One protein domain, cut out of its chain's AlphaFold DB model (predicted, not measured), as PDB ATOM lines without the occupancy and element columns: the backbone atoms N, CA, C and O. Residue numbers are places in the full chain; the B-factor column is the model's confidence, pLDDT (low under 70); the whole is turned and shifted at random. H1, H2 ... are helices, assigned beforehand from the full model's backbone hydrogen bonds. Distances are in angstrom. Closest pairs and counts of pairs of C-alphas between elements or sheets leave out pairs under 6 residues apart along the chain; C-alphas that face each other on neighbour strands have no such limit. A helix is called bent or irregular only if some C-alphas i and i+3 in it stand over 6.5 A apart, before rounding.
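AT A GLANCE: This is residues 264 to 327 of the 532 residues of an uncharacterized protein of Puccinia sorghi (UniProt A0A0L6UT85). Two long helices, H1 and then H2, are joined by a short link at one end; the printed part folds back there, and the helices run slantwise past each other with open space between them. The printed part has 64 residues, 56 of them in the two helices, with no named strand; the class is all helix. It is only just loose, close to extended, with a radius of gyration of the C-alphas of 15.6 A, and a rod of 50 by 19 by 18 A.

HOW THE PARTS SIT: H1, residues 264 to 288, and H2, residues 295 to 325, are apart, with no C-alpha of the one within 8 A of the other. In H1 every O i to N i+4 pair is within hydrogen-bond range; in H2 25 of 27 are.

IN THESE COORDINATES: H1 begins at C-alpha 264 (-11.837, 20.491, 22.522) and is 37.2 A long. H2 is 45.9 A long and ends at C-alpha 325 (-10.203, 3.487, 30.043). H2 is neither bent nor irregular, but only just: C-alphas 296 and 299 are 6.1 A apart.

THE WHOLE: The two C-alphas farthest apart, of Arg 294 and Thr 327, are 50.6 A apart. The printed part has no cut. The link has 6 residues. Mean pLDDT of the printed part is 74.1; residues 264 to 265 and 284 to 297 are under 70.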
ATOM      1  N   SER A 264     -10.713  19.778  21.877       51.66
ATOM      2  CA  SER A 264     -11.837  20.491  22.522       51.66
ATOM      3  C   SER A 264     -11.865  20.333  24.048       51.66
ATOM      4  O   SER A 264     -11.914  21.317  24.783       51.66
ATOM      5  N   THR A 265     -11.816  19.096  24.545       66.44
ATOM      6  CA  THR A 265     -11.940  18.785  25.980       66.44
ATOM      7  C   THR A 265     -10.718  19.220  26.784       66.44
ATOM      8  O   THR A 265     -10.863  19.774  27.871       66.44
ATOM      9  N   THR A 266      -9.517  19.024  26.239       77.50
ATOM     10  CA  THR A 266      -8.233  19.385  26.860       77.50
ATOM     11  C   THR A 266      -8.104  20.893  27.086       77.50
ATOM     12  O   THR A 266      -7.747  21.314  28.186       77.50
ATOM     13  N   ILE A 267      -8.478  21.714  26.098       75.88
ATOM     14  CA  ILE A 267      -8.491  23.180  26.227       75.88
ATOM     15  C   ILE A 267      -9.520  23.634  27.274       75.88
ATOM     16  O   ILE A 267      -9.192  24.456  28.129       75.88
ATOM     17  N   ILE A 268     -10.734  23.070  27.271       75.88
ATOM     18  CA  ILE A 268     -11.772  23.408  28.263       75.88
ATOM     19  C   ILE A 268     -11.308  23.064  29.690       75.88
ATOM     20  O   ILE A 268     -11.456  23.886  30.593       75.88
ATOM     21  N   ILE A 269     -10.694  21.893  29.894       83.00
ATOM     22  CA  ILE A 269     -10.146  21.477  31.195       83.00
ATOM     23  C   ILE A 269      -9.029  22.429  31.653       83.00
ATOM     24  O   ILE A 269      -9.036  22.861  32.805       83.00
ATOM     25  N   LEU A 270      -8.110  22.823  30.764       79.81
ATOM     26  CA  LEU A 270      -7.043  23.777  31.096       79.81
ATOM     27  C   LEU A 270      -7.589  25.169  31.454       79.81
ATOM     28  O   LEU A 270      -7.136  25.757  32.436       79.81
ATOM     29  N   ILE A 271      -8.597  25.669  30.733       80.50
ATOM     30  CA  ILE A 271      -9.274  26.937  31.059       80.50
ATOM     31  C   ILE A 271      -9.939  26.855  32.442       80.50
ATOM     32  O   ILE A 271      -9.775  27.769  33.253       80.50
ATOM     33  N   ILE A 272     -10.630  25.752  32.751       84.75
ATOM     34  CA  ILE A 272     -11.239  25.521  34.070       84.75
ATOM     35  C   ILE A 272     -10.166  25.514  35.171       84.75
ATOM     36  O   ILE A 272     -10.320  26.214  36.172       84.75
ATOM     37  N   ILE A 273      -9.051  24.801  34.977       86.12
ATOM     38  CA  ILE A 273      -7.931  24.760  35.933       86.12
ATOM     39  C   ILE A 273      -7.322  26.156  36.144       86.12
ATOM     40  O   ILE A 273      -7.068  26.544  37.287       86.12
ATOM     41  N   MET A 274      -7.135  26.946  35.081       79.94
ATOM     42  CA  MET A 274      -6.630  28.322  35.186       79.94
ATOM     43  C   MET A 274      -7.585  29.229  35.973       79.94
ATOM     44  O   MET A 274      -7.145  29.925  36.891       79.94
ATOM     45  N   VAL A 275      -8.888  29.191  35.678       84.31
ATOM     46  CA  VAL A 275      -9.910  29.967  36.408       84.31
ATOM     47  C   VAL A 275      -9.958  29.562  37.886       84.31
ATOM     48  O   VAL A 275      -9.999  30.428  38.763       84.31
ATOM     49  N   LEU A 276      -9.882  28.265  38.190       82.81
ATOM     50  CA  LEU A 276      -9.848  27.763  39.565       82.81
ATOM     51  C   LEU A 276      -8.581  28.189  40.317       82.81
ATOM     52  O   LEU A 276      -8.666  28.550  41.489       82.81
ATOM     53  N   GLN A 277      -7.419  28.201  39.660       78.44
ATOM     54  CA  GLN A 277      -6.168  28.660  40.269       78.44
ATOM     55  C   GLN A 277      -6.194  30.174  40.550       78.44
ATOM     56  O   GLN A 277      -5.719  30.607  41.602       78.44
ATOM     57  N   VAL A 278      -6.815  30.975  39.675       77.94
ATOM     58  CA  VAL A 278      -7.077  32.405  39.925       77.94
ATOM     59  C   VAL A 278      -8.006  32.586  41.134       77.94
ATOM     60  O   VAL A 278      -7.662  33.320  42.059       77.94
ATOM     61  N   LEU A 279      -9.131  31.864  41.196       81.19
ATOM     62  CA  LEU A 279     -10.057  31.910  42.339       81.19
ATOM     63  C   LEU A 279      -9.395  31.467  43.659       81.19
ATOM     64  O   LEU A 279      -9.652  32.052  44.712       81.19
ATOM     65  N   LYS A 280      -8.502  30.471  43.608       78.88
ATOM     66  CA  LYS A 280      -7.721  29.980  44.755       78.88
ATOM     67  C   LYS A 280      -6.709  31.013  45.262       78.88
ATOM     68  O   LYS A 280      -6.489  31.096  46.469       78.88
ATOM     69  N   ASN A 281      -6.125  31.813  44.371       71.25
ATOM     70  CA  ASN A 281      -5.255  32.926  44.754       71.25
ATOM     71  C   ASN A 281      -6.064  34.084  45.364       71.25
ATOM     72  O   ASN A 281      -5.705  34.552  46.442       71.25
ATOM     73  N   TYR A 282      -7.210  34.448  44.773       72.56
ATOM     74  CA  TYR A 282      -8.131  35.431  45.367       72.56
ATOM     75  C   TYR A 282      -8.610  35.032  46.774       72.56
ATOM     76  O   TYR A 282      -8.722  35.895  47.641       72.56
ATOM     77  N   HIS A 283      -8.854  33.741  47.042       77.50
ATOM     78  CA  HIS A 283      -9.195  33.276  48.395       77.50
ATOM     79  C   HIS A 283      -8.057  33.519  49.398       77.50
ATOM     80  O   HIS A 283      -8.306  33.980  50.508       77.50
ATOM     81  N   LYS A 284      -6.803  33.260  49.004       64.12
ATOM     82  CA  LYS A 284      -5.639  33.513  49.865       64.12
ATOM     83  C   LYS A 284      -5.449  35.002  50.140       64.12
ATOM     84  O   LYS A 284      -5.228  35.384  51.283       64.12
ATOM     85  N   GLU A 285      -5.565  35.851  49.122       67.19
ATOM     86  CA  GLU A 285      -5.496  37.306  49.311       67.19
ATOM     87  C   GLU A 285      -6.634  37.821  50.206       67.19
ATOM     88  O   GLU A 285      -6.420  38.736  50.999       67.19
ATOM     89  N   TRP A 286      -7.812  37.192  50.160       65.38
ATOM     90  CA  TRP A 286      -8.932  37.502  51.052       65.38
ATOM     91  C   TRP A 286      -8.680  37.102  52.517       65.38
ATOM     92  O   TRP A 286      -9.062  37.846  53.418       65.38
ATOM     93  N   GLU A 287      -7.991  35.984  52.776       67.88
ATOM     94  CA  GLU A 287      -7.632  35.547  54.139       67.88
ATOM     95  C   GLU A 287      -6.569  36.442  54.806       67.88
ATOM     96  O   GLU A 287      -6.584  36.596  56.027       67.88
ATOM     97  N   PHE A 288      -5.683  37.080  54.029       63.47
ATOM     98  CA  PHE A 288      -4.700  38.048  54.546       63.47
ATOM     99  C   PHE A 288      -5.173  39.517  54.469       63.47
ATOM    100  O   PHE A 288      -4.706  40.366  55.231       63.47
ATOM    101  N   GLY A 289      -6.110  39.844  53.577       61.06
ATOM    102  CA  GLY A 289      -6.614  41.199  53.331       61.06
ATOM    103  C   GLY A 289      -7.801  41.587  54.214       61.06
ATOM    104  O   GLY A 289      -8.922  41.702  53.722       61.06
ATOM    105  N   GLY A 290      -7.562  41.835  55.507       53.06
ATOM    106  CA  GLY A 290      -8.587  42.052  56.544       53.06
ATOM    107  C   GLY A 290      -9.508  43.283  56.403       53.06
ATOM    108  O   GLY A 290      -9.486  44.168  57.256       53.06
ATOM    109  N   ARG A 291     -10.366  43.335  55.372       55.66
ATOM    110  CA  ARG A 291     -11.470  44.308  55.229       55.66
ATOM    111  C   ARG A 291     -12.838  43.600  55.274       55.66
ATOM    112  O   ARG A 291     -13.079  42.706  54.461       55.66
ATOM    113  N   PRO A 292     -13.773  43.994  56.161       47.38
ATOM    114  CA  PRO A 292     -15.059  43.309  56.298       47.38
ATOM    115  C   PRO A 292     -16.031  43.623  55.144       47.38
ATOM    116  O   PRO A 292     -16.512  44.744  54.991       47.38
ATOM    117  N   MET A 293     -16.377  42.599  54.360       50.47
ATOM    118  CA  MET A 293     -17.483  42.628  53.390       50.47
ATOM    119  C   MET A 293     -18.847  42.458  54.083       50.47
ATOM    120  O   MET A 293     -18.970  41.760  55.089       50.47
ATOM    121  N   ARG A 294     -19.911  43.046  53.514       51.91
ATOM    122  CA  ARG A 294     -21.280  42.938  54.057       51.91
ATOM    123  C   ARG A 294     -21.776  41.479  54.036       51.91
ATOM    124  O   ARG A 294     -21.754  40.822  52.993       51.91
ATOM    125  N   PHE A 295     -22.297  41.004  55.174       50.81
ATOM    126  CA  PHE A 295     -22.644  39.596  55.454       50.81
ATOM    127  C   PHE A 295     -23.493  38.863  54.396       50.81
ATOM    128  O   PHE A 295     -23.387  37.641  54.272       50.81
ATOM    129  N   HIS A 296     -24.328  39.567  53.624       52.28
ATOM    130  CA  HIS A 296     -25.236  38.946  52.647       52.28
ATOM    131  C   HIS A 296     -24.505  38.208  51.513       52.28
ATOM    132  O   HIS A 296     -24.984  37.179  51.033       52.28
ATOM    133  N   ASN A 297     -23.318  38.681  51.119       63.50
ATOM    134  CA  ASN A 297     -22.552  38.073  50.027       63.50
ATOM    135  C   ASN A 297     -21.853  36.772  50.457       63.50
ATOM    136  O   ASN A 297     -21.766  35.836  49.664       63.50
ATOM    137  N   ILE A 298     -21.430  36.668  51.723       78.00
ATOM    138  CA  ILE A 298     -20.667  35.522  52.254       78.00
ATOM    139  C   ILE A 298     -21.449  34.207  52.091       78.00
ATOM    140  O   ILE A 298     -20.890  33.192  51.676       78.00
ATOM    141  N   LYS A 299     -22.770  34.224  52.334       74.62
ATOM    142  CA  LYS A 299     -23.631  33.044  52.130       74.62
ATOM    143  C   LYS A 299     -23.693  32.607  50.660       74.62
ATOM    144  O   LYS A 299     -23.683  31.408  50.398       74.62
ATOM    145  N   ARG A 300     -23.718  33.550  49.708       73.62
ATOM    146  CA  ARG A 300     -23.750  33.244  48.264       73.62
ATOM    147  C   ARG A 300     -22.426  32.638  47.793       73.62
ATOM    148  O   ARG A 300     -22.448  31.598  47.144       73.62
ATOM    149  N   TYR A 301     -21.293  33.214  48.202       79.44
ATOM    150  CA  TYR A 301     -19.967  32.659  47.898       79.44
ATOM    151  C   TYR A 301     -19.763  31.258  48.491       79.44
ATOM    152  O   TYR A 301     -19.287  30.374  47.785       79.44
ATOM    153  N   LYS A 302     -20.187  31.008  49.740       82.25
ATOM    154  CA  LYS A 302     -20.061  29.673  50.356       82.25
ATOM    155  C   LYS A 302     -20.907  28.602  49.649       82.25
ATOM    156  O   LYS A 302     -20.473  27.457  49.555       82.25
ATOM    157  N   ILE A 303     -22.079  28.968  49.124       83.62
ATOM    158  CA  ILE A 303     -22.910  28.072  48.299       83.62
ATOM    159  C   ILE A 303     -22.231  27.809  46.946       83.62
ATOM    160  O   ILE A 303     -22.091  26.649  46.562       83.62
ATOM    161  N   LEU A 304     -21.757  28.853  46.258       83.25
ATOM    162  CA  LEU A 304     -21.062  28.721  44.971       83.25
ATOM    163  C   LEU A 304     -19.810  27.834  45.086       83.25
ATOM    164  O   LEU A 304     -19.636  26.920  44.285       83.25
ATOM    165  N   TYR A 305     -18.992  28.044  46.121       86.00
ATOM    166  CA  TYR A 305     -17.819  27.219  46.418       86.00
ATOM    167  C   TYR A 305     -18.191  25.742  46.625       86.00
ATOM    168  O   TYR A 305     -17.589  24.868  46.011       86.00
ATOM    169  N   LEU A 306     -19.237  25.451  47.410       84.75
ATOM    170  CA  LEU A 306     -19.698  24.076  47.641       84.75
ATOM    171  C   LEU A 306     -20.202  23.390  46.356       84.75
ATOM    172  O   LEU A 306     -20.015  22.184  46.190       84.75
ATOM    173  N   HIS A 307     -20.822  24.140  45.440       83.56
ATOM    174  CA  HIS A 307     -21.192  23.626  44.119       83.56
ATOM    175  C   HIS A 307     -19.968  23.368  43.230       83.56
ATOM    176  O   HIS A 307     -19.939  22.344  42.554       83.56
ATOM    177  N   ILE A 308     -18.951  24.236  43.265       83.12
ATOM    178  CA  ILE A 308     -17.691  24.043  42.530       83.12
ATOM    179  C   ILE A 308     -16.944  22.803  43.044       83.12
ATOM    180  O   ILE A 308     -16.532  21.985  42.229       83.12
ATOM    181  N   CYS A 309     -16.841  22.600  44.363       81.12
ATOM    182  CA  CYS A 309     -16.236  21.388  44.935       81.12
ATOM    183  C   CYS A 309     -16.947  20.110  44.467       81.12
ATOM    184  O   CYS A 309     -16.292  19.201  43.981       81.12
ATOM    185  N   ARG A 310     -18.286  20.072  44.496       81.50
ATOM    186  CA  ARG A 310     -19.051  18.911  44.000       81.50
ATOM    187  C   ARG A 310     -18.901  18.664  42.501       81.50
ATOM    188  O   ARG A 310     -19.060  17.536  42.049       81.50
ATOM    189  N   LEU A 311     -18.645  19.713  41.724       80.00
ATOM    190  CA  LEU A 311     -18.388  19.599  40.290       80.00
ATOM    191  C   LEU A 311     -16.955  19.101  40.037       80.00
ATOM    192  O   LEU A 311     -16.749  18.324  39.110       80.00
ATOM    193  N   LEU A 312     -16.000  19.450  40.907       80.19
ATOM    194  CA  LEU A 312     -14.663  18.848  40.942       80.19
ATOM    195  C   LEU A 312     -14.706  17.365  41.327       80.19
ATOM    196  O   LEU A 312     -14.143  16.572  40.586       80.19
ATOM    197  N   ASP A 313     -15.453  16.966  42.364       80.75
ATOM    198  CA  ASP A 313     -15.612  15.546  42.742       80.75
ATOM    199  C   ASP A 313     -16.095  14.684  41.549       80.75
ATOM    200  O   ASP A 313     -15.667  13.544  41.359       80.75
ATOM    201  N   VAL A 314     -16.982  15.240  40.710       79.06
ATOM    202  CA  VAL A 314     -17.482  14.593  39.484       79.06
ATOM    203  C   VAL A 314     -16.460  14.639  38.343       79.06
ATOM    204  O   VAL A 314     -16.321  13.649  37.625       79.06
ATOM    205  N   LEU A 315     -15.732  15.747  38.165       81.38
ATOM    206  CA  LEU A 315     -14.667  15.854  37.160       81.38
ATOM    207  C   LEU A 315     -13.499  14.912  37.461       81.38
ATOM    208  O   LEU A 315     -13.024  14.257  36.539       81.38
ATOM    209  N   ASP A 316     -13.085  14.787  38.720       76.44
ATOM    210  CA  ASP A 316     -12.030  13.868  39.151       76.44
ATOM    211  C   ASP A 316     -12.473  12.408  38.975       76.44
ATOM    212  O   ASP A 316     -11.696  11.589  38.486       76.44
ATOM    213  N   LEU A 317     -13.744  12.082  39.249       82.25
ATOM    214  CA  LEU A 317     -14.308  10.765  38.930       82.25
ATOM    215  C   LEU A 317     -14.308  10.489  37.415       82.25
ATOM    216  O   LEU A 317     -13.944   9.392  36.991       82.25
ATOM    217  N   MET A 318     -14.676  11.469  36.583       81.38
ATOM    218  CA  MET A 318     -14.624  11.334  35.120       81.38
ATOM    219  C   MET A 318     -13.186  11.241  34.590       81.38
ATOM    220  O   MET A 318     -12.934  10.470  33.664       81.38
ATOM    221  N   LEU A 319     -12.237  11.970  35.184       79.38
ATOM    222  CA  LEU A 319     -10.814  11.896  34.855       79.38
ATOM    223  C   LEU A 319     -10.241  10.524  35.230       79.38
ATOM    224  O   LEU A 319      -9.557   9.909  34.420       79.38
ATOM    225  N   TYR A 320     -10.569  10.018  36.420       77.69
ATOM    226  CA  TYR A 320     -10.158   8.703  36.911       77.69
ATOM    227  C   TYR A 320     -10.714   7.567  36.039       77.69
ATOM    228  O   TYR A 320      -9.967   6.674  35.640       77.69
ATOM    229  N   LEU A 321     -11.994   7.642  35.655       75.06
ATOM    230  CA  LEU A 321     -12.596   6.717  34.689       75.06
ATOM    231  C   LEU A 321     -11.904   6.796  33.321       75.06
ATOM    232  O   LEU A 321     -11.580   5.758  32.752       75.06
ATOM    233  N   ASN A 322     -11.612   7.998  32.817       75.25
ATOM    234  CA  ASN A 322     -10.884   8.175  31.559       75.25
ATOM    235  C   ASN A 322      -9.459   7.587  31.640       75.25
ATOM    236  O   ASN A 322      -9.033   6.876  30.737       75.25
ATOM    237  N   ILE A 323      -8.733   7.801  32.742       77.69
ATOM    238  CA  ILE A 323      -7.406   7.202  32.977       77.69
ATOM    239  C   ILE A 323      -7.492   5.668  32.977       77.69
ATOM    240  O   ILE A 323      -6.677   5.023  32.324       77.69
ATOM    241  N   ILE A 324      -8.502   5.080  33.632       73.00
ATOM    242  CA  ILE A 324      -8.745   3.627  33.612       73.00
ATOM    243  C   ILE A 324      -9.044   3.124  32.191       73.00
ATOM    244  O   ILE A 324      -8.499   2.095  31.784       73.00
ATOM    245  N   CYS A 325      -9.867   3.844  31.422       70.25
ATOM    246  CA  CYS A 325     -10.203   3.487  30.043       70.25
ATOM    247  C   CYS A 325      -9.001   3.534  29.083       70.25
ATOM    248  O   CYS A 325      -8.982   2.749  28.145       70.25
ATOM    249  N   ASN A 326      -7.999   4.386  29.335       74.88
ATOM    250  CA  ASN A 326      -6.770   4.482  28.529       74.88
ATOM    251  C   ASN A 326      -5.647   3.522  28.996       74.88
ATOM    252  O   ASN A 326      -4.484   3.695  28.628       74.88
ATOM    253  N   THR A 327      -5.956   2.520  29.827       81.38
ATOM    254  CA  THR A 327      -5.021   1.419  30.130       81.38
ATOM    255  C   THR A 327      -5.142   0.309  29.075       81.38
ATOM    256  O   THR A 327      -6.243   0.086  28.573       81.38
TER     257      THR A 327